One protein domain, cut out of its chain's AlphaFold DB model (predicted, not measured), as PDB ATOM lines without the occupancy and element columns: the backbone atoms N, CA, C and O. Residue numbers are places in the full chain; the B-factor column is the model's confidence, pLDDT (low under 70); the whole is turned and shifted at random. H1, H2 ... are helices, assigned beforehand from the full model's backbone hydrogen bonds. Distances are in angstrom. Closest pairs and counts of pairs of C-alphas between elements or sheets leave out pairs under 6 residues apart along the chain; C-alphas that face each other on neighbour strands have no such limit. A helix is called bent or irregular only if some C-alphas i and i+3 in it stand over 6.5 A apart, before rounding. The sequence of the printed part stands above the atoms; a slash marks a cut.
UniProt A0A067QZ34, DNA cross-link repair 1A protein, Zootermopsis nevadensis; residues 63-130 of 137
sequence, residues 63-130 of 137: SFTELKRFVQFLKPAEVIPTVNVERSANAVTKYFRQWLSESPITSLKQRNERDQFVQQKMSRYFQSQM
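What this domain is: This is residues 63 to 130 of the 137 residues of the protein "DNA cross-link repair 1A protein" of Zootermopsis nevadensis (UniProt A0A067QZ34). Two helices, H1 and H2, make a small body as a V that closes near their last residues, and a long single helix, H3, sticks out from it as a free arm with residues 108 to 130. The printed part has 68 residues with three named helices in the order H1, H2, H3 and no named strand, all helix by class. It is extended, radius of gyration of the C-alphas 17.4 A, and flat, spanning 51 by 28 by 14 A.

Where its parts are: Find C-alpha 64 at (-20.567, -5.453, -37.014); H1 runs from there to residue 74. H2, residues 85 to 101, is 22.0 A long, with a kink of 34 degrees near residue 92; it is irregular, C-alphas 87 and 90 being 8.5 A apart. H3, residues 108 to 128, covers 30.6 A and ends at C-alpha 128, (-18.546, -32.692, -18.547).

How they stand to each other: Look at Gln 72 and Leu 100, the closest C-alphas of H1 and H2, 6.0 A apart: the helices touch, H2 with residues 96 to 100 alone, at a steep tilt of 54 degrees, the same way. H3 is apart from both. Every O i to N i+4 pair is within hydrogen-bond range in H1, 11 of 13 in H2 and 16 of 17 in H3.

The domain as a whole: The C-alphas farthest apart, of Ala 77 and Met 130, are 53.2 A apart. The printed part has no cut, and both links are short. Residues 104 to 130 have pLDDT under 70.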
ATOM      1  N   SER A  63     -24.275  -7.231 -34.323       86.12
ATOM      2  CA  SER A  63     -22.827  -7.132 -34.424       86.12
ATOM      3  C   SER A  63     -22.395  -6.509 -35.751       86.12
ATOM      4  O   SER A  63     -23.134  -6.484 -36.738       86.12
ATOM      5  N   PHE A  64     -21.147  -6.039 -35.803       86.94
ATOM      6  CA  PHE A  64     -20.567  -5.453 -37.014       86.94
ATOM      7  C   PHE A  64     -20.661  -6.396 -38.227       86.94
ATOM      8  O   PHE A  64     -20.956  -5.963 -39.340       86.94
ATOM      9  N   THR A  65     -20.430  -7.695 -38.022       85.31
ATOM     10  CA  THR A  65     -20.470  -8.696 -39.097       85.31
ATOM     11  C   THR A  65     -21.894  -9.039 -39.523       85.31
ATOM     12  O   THR A  65     -22.120  -9.258 -40.711       85.31
ATOM     13  N   GLU A  66     -22.857  -9.062 -38.599       86.62
ATOM     14  CA  GLU A  66     -24.279  -9.233 -38.919       86.62
ATOM     15  C   GLU A  66     -24.809  -8.051 -39.726       86.62
ATOM     16  O   GLU A  66     -25.399  -8.263 -40.785       86.62
ATOM     17  N   LEU A  67     -24.516  -6.820 -39.295       91.88
ATOM     18  CA  LEU A  67     -24.919  -5.616 -40.016       91.88
ATOM     19  C   LEU A  67     -24.281  -5.560 -41.410       91.88
ATOM     20  O   LEU A  67     -24.977  -5.308 -42.391       91.88
ATOM     21  N   LYS A  68     -22.981  -5.868 -41.529       90.19
ATOM     22  CA  LYS A  68     -22.301  -5.961 -42.829       90.19
ATOM     23  C   LYS A  68     -22.997  -6.945 -43.763       90.19
ATOM     24  O   LYS A  68     -23.282  -6.607 -44.909       90.19
ATOM     25  N   ARG A  69     -23.279  -8.157 -43.275       88.06
ATOM     26  CA  ARG A  69     -23.969  -9.192 -44.059       88.06
ATOM     27  C   ARG A  69     -25.351  -8.727 -44.498       88.06
ATOM     28  O   ARG A  69     -25.703  -8.931 -45.653       88.06
ATOM     29  N   PHE A  70     -26.102  -8.087 -43.607       91.88
ATOM     30  CA  PHE A  70     -27.423  -7.552 -43.921       91.88
ATOM     31  C   PHE A  70     -27.364  -6.482 -45.021       91.88
ATOM     32  O   PHE A  70     -28.101  -6.569 -45.998       91.88
ATOM     33  N   VAL A  71     -26.432  -5.530 -44.924       92.50
ATOM     34  CA  VAL A  71     -26.243  -4.482 -45.943       92.50
ATOM     35  C   VAL A  71     -25.816  -5.077 -47.288       92.50
ATOM     36  O   VAL A  71     -26.359  -4.696 -48.322       92.50
ATOM     37  N   GLN A  72     -24.891  -6.044 -47.293       90.19
ATOM     38  CA  GLN A  72     -24.450  -6.732 -48.515       90.19
ATOM     39  C   GLN A  72     -25.544  -7.597 -49.151       90.19
ATOM     40  O   GLN A  72     -25.542  -7.788 -50.367       90.19
ATOM     41  N   PHE A  73     -26.456  -8.128 -48.336       89.31
ATOM     42  CA  PHE A  73     -27.620  -8.877 -48.794       89.31
ATOM     43  C   PHE A  73     -28.668  -7.951 -49.422       89.31
ATOM     44  O   PHE A  73     -29.100  -8.205 -50.543       89.31
ATOM     45  N   LEU A  74     -29.041  -6.870 -48.729       93.25
ATOM     46  CA  LEU A  74     -30.094  -5.955 -49.172       93.25
ATOM     47  C   LEU A  74     -29.656  -5.057 -50.341       93.25
ATOM     48  O   LEU A  74     -30.474  -4.737 -51.194       93.25
ATOM     49  N   LYS A  75     -28.379  -4.650 -50.375       91.56
ATOM     50  CA  LYS A  75     -27.800  -3.712 -51.357       91.56
ATOM     51  C   LYS A  75     -28.618  -2.418 -51.532       91.56
ATOM     52  O   LYS A  75     -29.036  -2.101 -52.646       91.56
ATOM     53  N   PRO A  76     -28.865  -1.660 -50.449       93.12
ATOM     54  CA  PRO A  76     -29.594  -0.401 -50.547       93.12
ATOM     55  C   PRO A  76     -28.828   0.626 -51.394       93.12
ATOM     56  O   PRO A  76     -27.596   0.633 -51.408       93.12
ATOM     57  N   ALA A  77     -29.561   1.526 -52.057       91.81
ATOM     58  CA  ALA A  77     -28.969   2.639 -52.805       91.81
ATOM     59  C   ALA A  77     -28.249   3.640 -51.883       91.81
ATOM     60  O   ALA A  77     -27.212   4.193 -52.245       91.81
ATOM     61  N   GLU A  78     -28.779   3.840 -50.675       90.44
ATOM     62  CA  GLU A  78     -28.233   4.741 -49.664       90.44
ATOM     63  C   GLU A  78     -28.462   4.169 -48.257       90.44
ATOM     64  O   GLU A  78     -29.449   3.476 -48.007       90.44
ATOM     65  N   VAL A  79     -27.545   4.460 -47.329       90.56
ATOM     66  CA  VAL A  79     -27.669   4.092 -45.914       90.56
ATOM     67  C   VAL A  79     -27.562   5.346 -45.054       90.56
ATOM     68  O   VAL A  79     -26.528   6.013 -45.062       90.56
ATOM     69  N   ILE A  80     -28.606   5.625 -44.271       90.62
ATOM     70  CA  ILE A  80     -28.682   6.773 -43.360       90.62
ATOM     71  C   ILE A  80     -28.506   6.262 -41.919       90.62
ATOM     72  O   ILE A  80     -29.404   5.594 -41.401       90.62
ATOM     73  N   PRO A  81     -27.359   6.508 -41.254       89.62
ATOM     74  CA  PRO A  81     -27.147   6.058 -39.882       89.62
ATOM     75  C   PRO A  81     -27.981   6.888 -38.900       89.62
ATOM     76  O   PRO A  81     -28.002   8.112 -38.977       89.62
ATOM     77  N   THR A  82     -28.622   6.227 -37.936       90.50
ATOM     78  CA  THR A  82     -29.452   6.878 -36.901       90.50
ATOM     79  C   THR A  82     -28.807   6.883 -35.514       90.50
ATOM     80  O   THR A  82     -29.264   7.589 -34.621       90.50
ATOM     81  N   VAL A  83     -27.724   6.124 -35.317       88.50
ATOM     82  CA  VAL A  83     -27.011   5.984 -34.035       88.50
ATOM     83  C   VAL A  83     -25.537   6.350 -34.229       88.50
ATOM     84  O   VAL A  83     -24.952   6.050 -35.269       88.50
ATOM     85  N   ASN A  84     -24.914   6.987 -33.228       80.00
ATOM     86  CA  ASN A  84     -23.504   7.429 -33.236       80.00
ATOM     87  C   ASN A  84     -23.132   8.433 -34.351       80.00
ATOM     88  O   ASN A  84     -21.960   8.544 -34.734       80.00
ATOM     89  N   VAL A  85     -24.114   9.190 -34.850       76.25
ATOM     90  CA  VAL A  85     -23.960  10.101 -35.996       76.25
ATOM     91  C   VAL A  85     -22.988  11.245 -35.689       76.25
ATOM     92  O   VAL A  85     -22.071  11.494 -36.464       76.25
ATOM     93  N   GLU A  86     -23.091  11.870 -34.516       72.62
ATOM     94  CA  GLU A  86     -22.306  13.067 -34.165       72.62
ATOM     95  C   GLU A  86     -20.792  12.829 -34.092       72.62
ATOM     96  O   GLU A  86     -19.998  13.708 -34.412       72.62
ATOM     97  N   ARG A  87     -20.370  11.633 -33.670       72.12
ATOM     98  CA  ARG A  87     -18.949  11.335 -33.416       72.12
ATOM     99  C   ARG A  87     -18.275  10.568 -34.542       72.12
ATOM    100  O   ARG A  87     -17.050  10.503 -34.581       72.12
ATOM    101  N   SER A  88     -19.049   9.923 -35.414       74.31
ATOM    102  CA  SER A  88     -18.496   8.907 -36.315       74.31
ATOM    103  C   SER A  88     -19.163   8.802 -37.683       74.31
ATOM    104  O   SER A  88     -18.851   7.855 -38.405       74.31
ATOM    105  N   ALA A  89     -20.003   9.767 -38.088       75.62
ATOM    106  CA  ALA A  89     -20.693   9.730 -39.383       75.62
ATOM    107  C   ALA A  89     -19.752   9.385 -40.552       75.62
ATOM    108  O   ALA A  89     -20.012   8.449 -41.302       75.62
ATOM    109  N   ASN A  90     -18.600  10.057 -40.646       79.25
ATOM    110  CA  ASN A  90     -17.632   9.828 -41.725       79.25
ATOM    111  C   ASN A  90     -17.049   8.404 -41.721       79.25
ATOM    112  O   ASN A  90     -16.851   7.807 -42.780       79.25
ATOM    113  N   ALA A  91     -16.786   7.844 -40.536       82.81
ATOM    114  CA  ALA A  91     -16.258   6.489 -40.402       82.81
ATOM    115  C   ALA A  91     -17.318   5.437 -40.758       82.81
ATOM    116  O   ALA A  91     -17.024   4.485 -41.478       82.81
ATOM    117  N   VAL A  92     -18.556   5.632 -40.302       85.00
ATOM    118  CA  VAL A  92     -19.681   4.737 -40.593       85.00
ATOM    119  C   VAL A  92     -20.003   4.728 -42.092       85.00
ATOM    120  O   VAL A  92     -20.083   3.658 -42.695       85.00
ATOM    121  N   THR A  93     -20.061   5.899 -42.731       86.19
ATOM    122  CA  THR A  93     -20.276   6.017 -44.183       86.19
ATOM    123  C   THR A  93     -19.171   5.328 -44.987       86.19
ATOM    124  O   THR A  93     -19.451   4.682 -45.999       86.19
ATOM    125  N   LYS A  94     -17.913   5.406 -44.529       89.50
ATOM    126  CA  LYS A  94     -16.793   4.695 -45.161       89.50
ATOM    127  C   LYS A  94     -17.009   3.180 -45.152       89.50
ATOM    128  O   LYS A  94     -16.798   2.548 -46.186       89.50
ATOM    129  N   TYR A  95     -17.458   2.608 -44.033       91.56
ATOM    130  CA  TYR A  95     -17.748   1.174 -43.955       91.56
ATOM    131  C   TYR A  95     -18.867   0.759 -44.906       91.56
ATOM    132  O   TYR A  95     -18.695  -0.216 -45.630       91.56
ATOM    133  N   PHE A  96     -19.972   1.507 -44.975       91.75
ATOM    134  CA  PHE A  96     -21.072   1.163 -45.881       91.75
ATOM    135  C   PHE A  96     -20.654   1.197 -47.354       91.75
ATOM    136  O   PHE A  96     -20.925   0.246 -48.083       91.75
ATOM    137  N   ARG A  97     -19.920   2.237 -47.780       90.81
ATOM    138  CA  ARG A  97     -19.371   2.311 -49.146       90.81
ATOM    139  C   ARG A  97     -18.458   1.129 -49.446       90.81
ATOM    140  O   ARG A  97     -18.584   0.505 -50.494       90.81
ATOM    141  N   GLN A  98     -17.574   0.803 -48.503       92.06
ATOM    142  CA  GLN A  98     -16.687  -0.342 -48.632       92.06
ATOM    143  C   GLN A  98     -17.491  -1.642 -48.793       92.06
ATOM    144  O   GLN A  98     -17.271  -2.380 -49.747       92.06
ATOM    145  N   TRP A  99     -18.460  -1.913 -47.919       92.56
ATOM    146  CA  TRP A  99     -19.235  -3.155 -47.958       92.56
ATOM    147  C   TRP A  99     -20.050  -3.327 -49.237       92.56
ATOM    148  O   TRP A  99     -20.167  -4.456 -49.706       92.56
ATOM    149  N   LEU A 100     -20.586  -2.236 -49.791       90.62
ATOM    150  CA  LEU A 100     -21.332  -2.249 -51.052       90.62
ATOM    151  C   LEU A 100     -20.425  -2.459 -52.274       90.62
ATOM    152  O   LEU A 100     -20.886  -2.984 -53.283       90.62
ATOM    153  N   SER A 101     -19.145  -2.080 -52.180       89.56
ATOM    154  CA  SER A 101     -18.144  -2.331 -53.229       89.56
ATOM    155  C   SER A 101     -17.547  -3.744 -53.190       89.56
ATOM    156  O   SER A 101     -17.023  -4.226 -54.190       89.56
ATOM    157  N   GLU A 102     -17.618  -4.417 -52.040       87.50
ATOM    158  CA  GLU A 102     -17.123  -5.781 -51.868       87.50
ATOM    159  C   GLU A 102     -18.119  -6.817 -52.415       87.50
ATOM    160  O   GLU A 102     -19.326  -6.734 -52.174       87.50
ATOM    161  N   SER A 103     -17.612  -7.858 -53.084       73.12
ATOM    162  CA  SER A 103     -18.427  -9.025 -53.443       73.12
ATOM    163  C   SER A 103     -19.030  -9.667 -52.183       73.12
ATOM    164  O   SER A 103     -18.332  -9.766 -51.166       73.12
ATOM    165  N   PRO A 104     -20.295 -10.139 -52.221       67.25
ATOM    166  CA  PRO A 104     -20.912 -10.795 -51.077       67.25
ATOM    167  C   PRO A 104     -20.027 -11.940 -50.598       67.25
ATOM    168  O   PRO A 104     -19.643 -12.805 -51.385       67.25
ATOM    169  N   ILE A 105     -19.698 -11.954 -49.306       63.03
ATOM    170  CA  ILE A 105     -18.958 -13.070 -48.720       63.03
ATOM    171  C   ILE A 105     -19.807 -14.328 -48.936       63.03
ATOM    172  O   ILE A 105     -20.908 -14.427 -48.383       63.03
ATOM    173  N   THR A 106     -19.295 -15.293 -49.708       59.78
ATOM    174  CA  THR A 106     -19.870 -16.636 -49.877       59.78
ATOM    175  C   THR A 106     -19.848 -17.349 -48.520       59.78
ATOM    176  O   THR A 106     -18.930 -18.085 -48.175       59.78
ATOM    177  N   SER A 107     -20.829 -17.038 -47.676       54.88
ATOM    178  CA  SER A 107     -20.789 -17.259 -46.225       54.88
ATOM    179  C   SER A 107     -21.480 -18.544 -45.771       54.88
ATOM    180  O   SER A 107     -21.487 -18.829 -44.575       54.88
ATOM    181  N   LEU A 108     -21.992 -19.356 -46.700       53.59
ATOM    182  CA  LEU A 108     -22.639 -20.629 -46.367       53.59
ATOM    183  C   LEU A 108     -21.667 -21.636 -45.717       53.59
ATOM    184  O   LEU A 108     -22.083 -22.376 -44.836       53.59
ATOM    185  N   LYS A 109     -20.367 -21.621 -46.056       52.31
ATOM    186  CA  LYS A 109     -19.378 -22.533 -45.438       52.31
ATOM    187  C   LYS A 109     -18.977 -22.133 -44.009       52.31
ATOM    188  O   LYS A 109     -19.022 -22.960 -43.107       52.31
ATOM    189  N   GLN A 110     -18.673 -20.855 -43.764       55.03
ATOM    190  CA  GLN A 110     -18.194 -20.393 -42.447       55.03
ATOM    191  C   GLN A 110     -19.272 -20.349 -41.351       55.03
ATOM    192  O   GLN A 110     -18.935 -20.354 -40.168       55.03
ATOM    193  N   ARG A 111     -20.557 -20.237 -41.721       52.31
ATOM    194  CA  ARG A 111     -21.674 -20.228 -40.758       52.31
ATOM    195  C   ARG A 111     -21.863 -21.618 -40.144       52.31
ATOM    196  O   ARG A 111     -21.838 -21.737 -38.927       52.31
ATOM    197  N   ASN A 112     -21.872 -22.653 -40.988       53.88
ATOM    198  CA  ASN A 112     -21.962 -24.045 -40.546       53.88
ATOM    199  C   ASN A 112     -20.818 -24.415 -39.597       53.88
ATOM    200  O   ASN A 112     -21.073 -24.976 -38.544       53.88
ATOM    201  N   GLU A 113     -19.576 -24.041 -39.907       54.41
ATOM    202  CA  GLU A 113     -18.413 -24.393 -39.079       54.41
ATOM    203  C   GLU A 113     -18.434 -23.733 -37.690       54.41
ATOM    204  O   GLU A 113     -18.106 -24.372 -36.690       54.41
ATOM    205  N   ARG A 114     -18.836 -22.456 -37.598       58.44
ATOM    206  CA  ARG A 114     -18.910 -21.741 -36.311       58.44
ATOM    207  C   ARG A 114     -20.084 -22.209 -35.464       58.44
ATOM    208  O   ARG A 114     -19.895 -22.429 -34.271       58.44
ATOM    209  N   ASP A 115     -21.252 -22.391 -36.069       59.78
ATOM    210  CA  ASP A 115     -22.439 -22.870 -35.361       59.78
ATOM    211  C   ASP A 115     -22.223 -24.317 -34.885       59.78
ATOM    212  O   ASP A 115     -22.519 -24.646 -33.738       59.78
ATOM    213  N   GLN A 116     -21.579 -25.155 -35.705       58.53
ATOM    214  CA  GLN A 116     -21.189 -26.520 -35.350       58.53
ATOM    215  C   GLN A 116     -20.114 -26.548 -34.254       58.53
ATOM    216  O   GLN A 116     -20.204 -27.360 -33.334       58.53
ATOM    217  N   PHE A 117     -19.142 -25.630 -34.270       64.19
ATOM    218  CA  PHE A 117     -18.169 -25.483 -33.181       64.19
ATOM    219  C   PHE A 117     -18.827 -25.048 -31.865       64.19
ATOM    220  O   PHE A 117     -18.511 -25.600 -30.809       64.19
ATOM    221  N   VAL A 118     -19.755 -24.085 -31.907       63.69
ATOM    222  CA  VAL A 118     -20.509 -23.635 -30.727       63.69
ATOM    223  C   VAL A 118     -21.367 -24.775 -30.178       63.69
ATOM    224  O   VAL A 118     -21.300 -25.041 -28.979       63.69
ATOM    225  N   GLN A 119     -22.084 -25.514 -31.032       57.53
ATOM    226  CA  GLN A 119     -22.847 -26.694 -30.615       57.53
ATOM    227  C   GLN A 119     -21.950 -27.787 -30.025       57.53
ATOM    228  O   GLN A 119     -22.261 -28.327 -28.968       57.53
ATOM    229  N   GLN A 120     -20.803 -28.078 -30.641       65.31
ATOM    230  CA  GLN A 120     -19.877 -29.094 -30.139       65.31
ATOM    231  C   GLN A 120     -19.252 -28.685 -28.796       65.31
ATOM    232  O   GLN A 120     -19.035 -29.528 -27.923       65.31
ATOM    233  N   LYS A 121     -18.972 -27.391 -28.605       66.31
ATOM    234  CA  LYS A 121     -18.467 -26.852 -27.339       66.31
ATOM    235  C   LYS A 121     -19.540 -26.894 -26.248       66.31
ATOM    236  O   LYS A 121     -19.227 -27.300 -25.132       66.31
ATOM    237  N   MET A 122     -20.784 -26.539 -26.576       59.97
ATOM    238  CA  MET A 122     -21.931 -26.665 -25.670       59.97
ATOM    239  C   MET A 122     -22.172 -28.129 -25.285       59.97
ATOM    240  O   MET A 122     -22.271 -28.436 -24.102       59.97
ATOM    241  N   SER A 123     -22.157 -29.052 -26.250       67.69
ATOM    242  CA  SER A 123     -22.311 -30.492 -26.001       67.69
ATOM    243  C   SER A 123     -21.234 -31.032 -25.058       67.69
ATOM    244  O   SER A 123     -21.553 -31.753 -24.117       67.69
ATOM    245  N   ARG A 124     -19.964 -30.651 -25.260       68.62
ATOM    246  CA  ARG A 124     -18.866 -31.039 -24.360       68.62
ATOM    247  C   ARG A 124     -19.024 -30.469 -22.956       68.62
ATOM    248  O   ARG A 124     -18.734 -31.165 -21.989       68.62
ATOM    249  N   TYR A 125     -19.473 -29.221 -22.842       67.62
ATOM    250  CA  TYR A 125     -19.751 -28.611 -21.545       67.62
ATOM    251  C   TYR A 125     -20.816 -29.417 -20.793       67.62
ATOM    252  O   TYR A 125     -20.550 -29.852 -19.678       67.62
ATOM    253  N   PHE A 126     -21.949 -29.729 -21.424       64.69
ATOM    254  CA  PHE A 126     -23.006 -30.522 -20.790       64.69
ATOM    255  C   PHE A 126     -22.578 -31.961 -20.461       64.69
ATOM    256  O   PHE A 126     -22.884 -32.437 -19.373       64.69
ATOM    257  N   GLN A 127     -21.799 -32.622 -21.325       67.75
ATOM    258  CA  GLN A 127     -21.217 -33.942 -21.034       67.75
ATOM    259  C   GLN A 127     -20.263 -33.907 -19.833       67.75
ATOM    260  O   GLN A 127     -20.280 -34.815 -19.014       67.75
ATOM    261  N   SER A 128     -19.468 -32.843 -19.683       66.88
ATOM    262  CA  SER A 128     -18.546 -32.692 -18.547       66.88
ATOM    263  C   SER A 128     -19.233 -32.418 -17.204       66.88
ATOM    264  O   SER A 128     -18.586 -32.514 -16.165       66.88
ATOM    265  N   GLN A 129     -20.514 -32.035 -17.218       57.19
ATOM    266  CA  GLN A 129     -21.314 -31.752 -16.020       57.19
ATOM    267  C   GLN A 129     -22.228 -32.924 -15.622       57.19
ATOM    268  O   GLN A 129     -22.908 -32.835 -14.601       57.19
ATOM    269  N   MET A 130     -22.254 -34.019 -16.392       47.66
ATOM    270  CA  MET A 130     -22.936 -35.243 -15.975       47.66
ATOM    271  C   MET A 130     -22.068 -35.978 -14.951       47.66
ATOM    272  O   MET A 130     -20.996 -36.488 -15.267       47.66
TER     273      MET A 130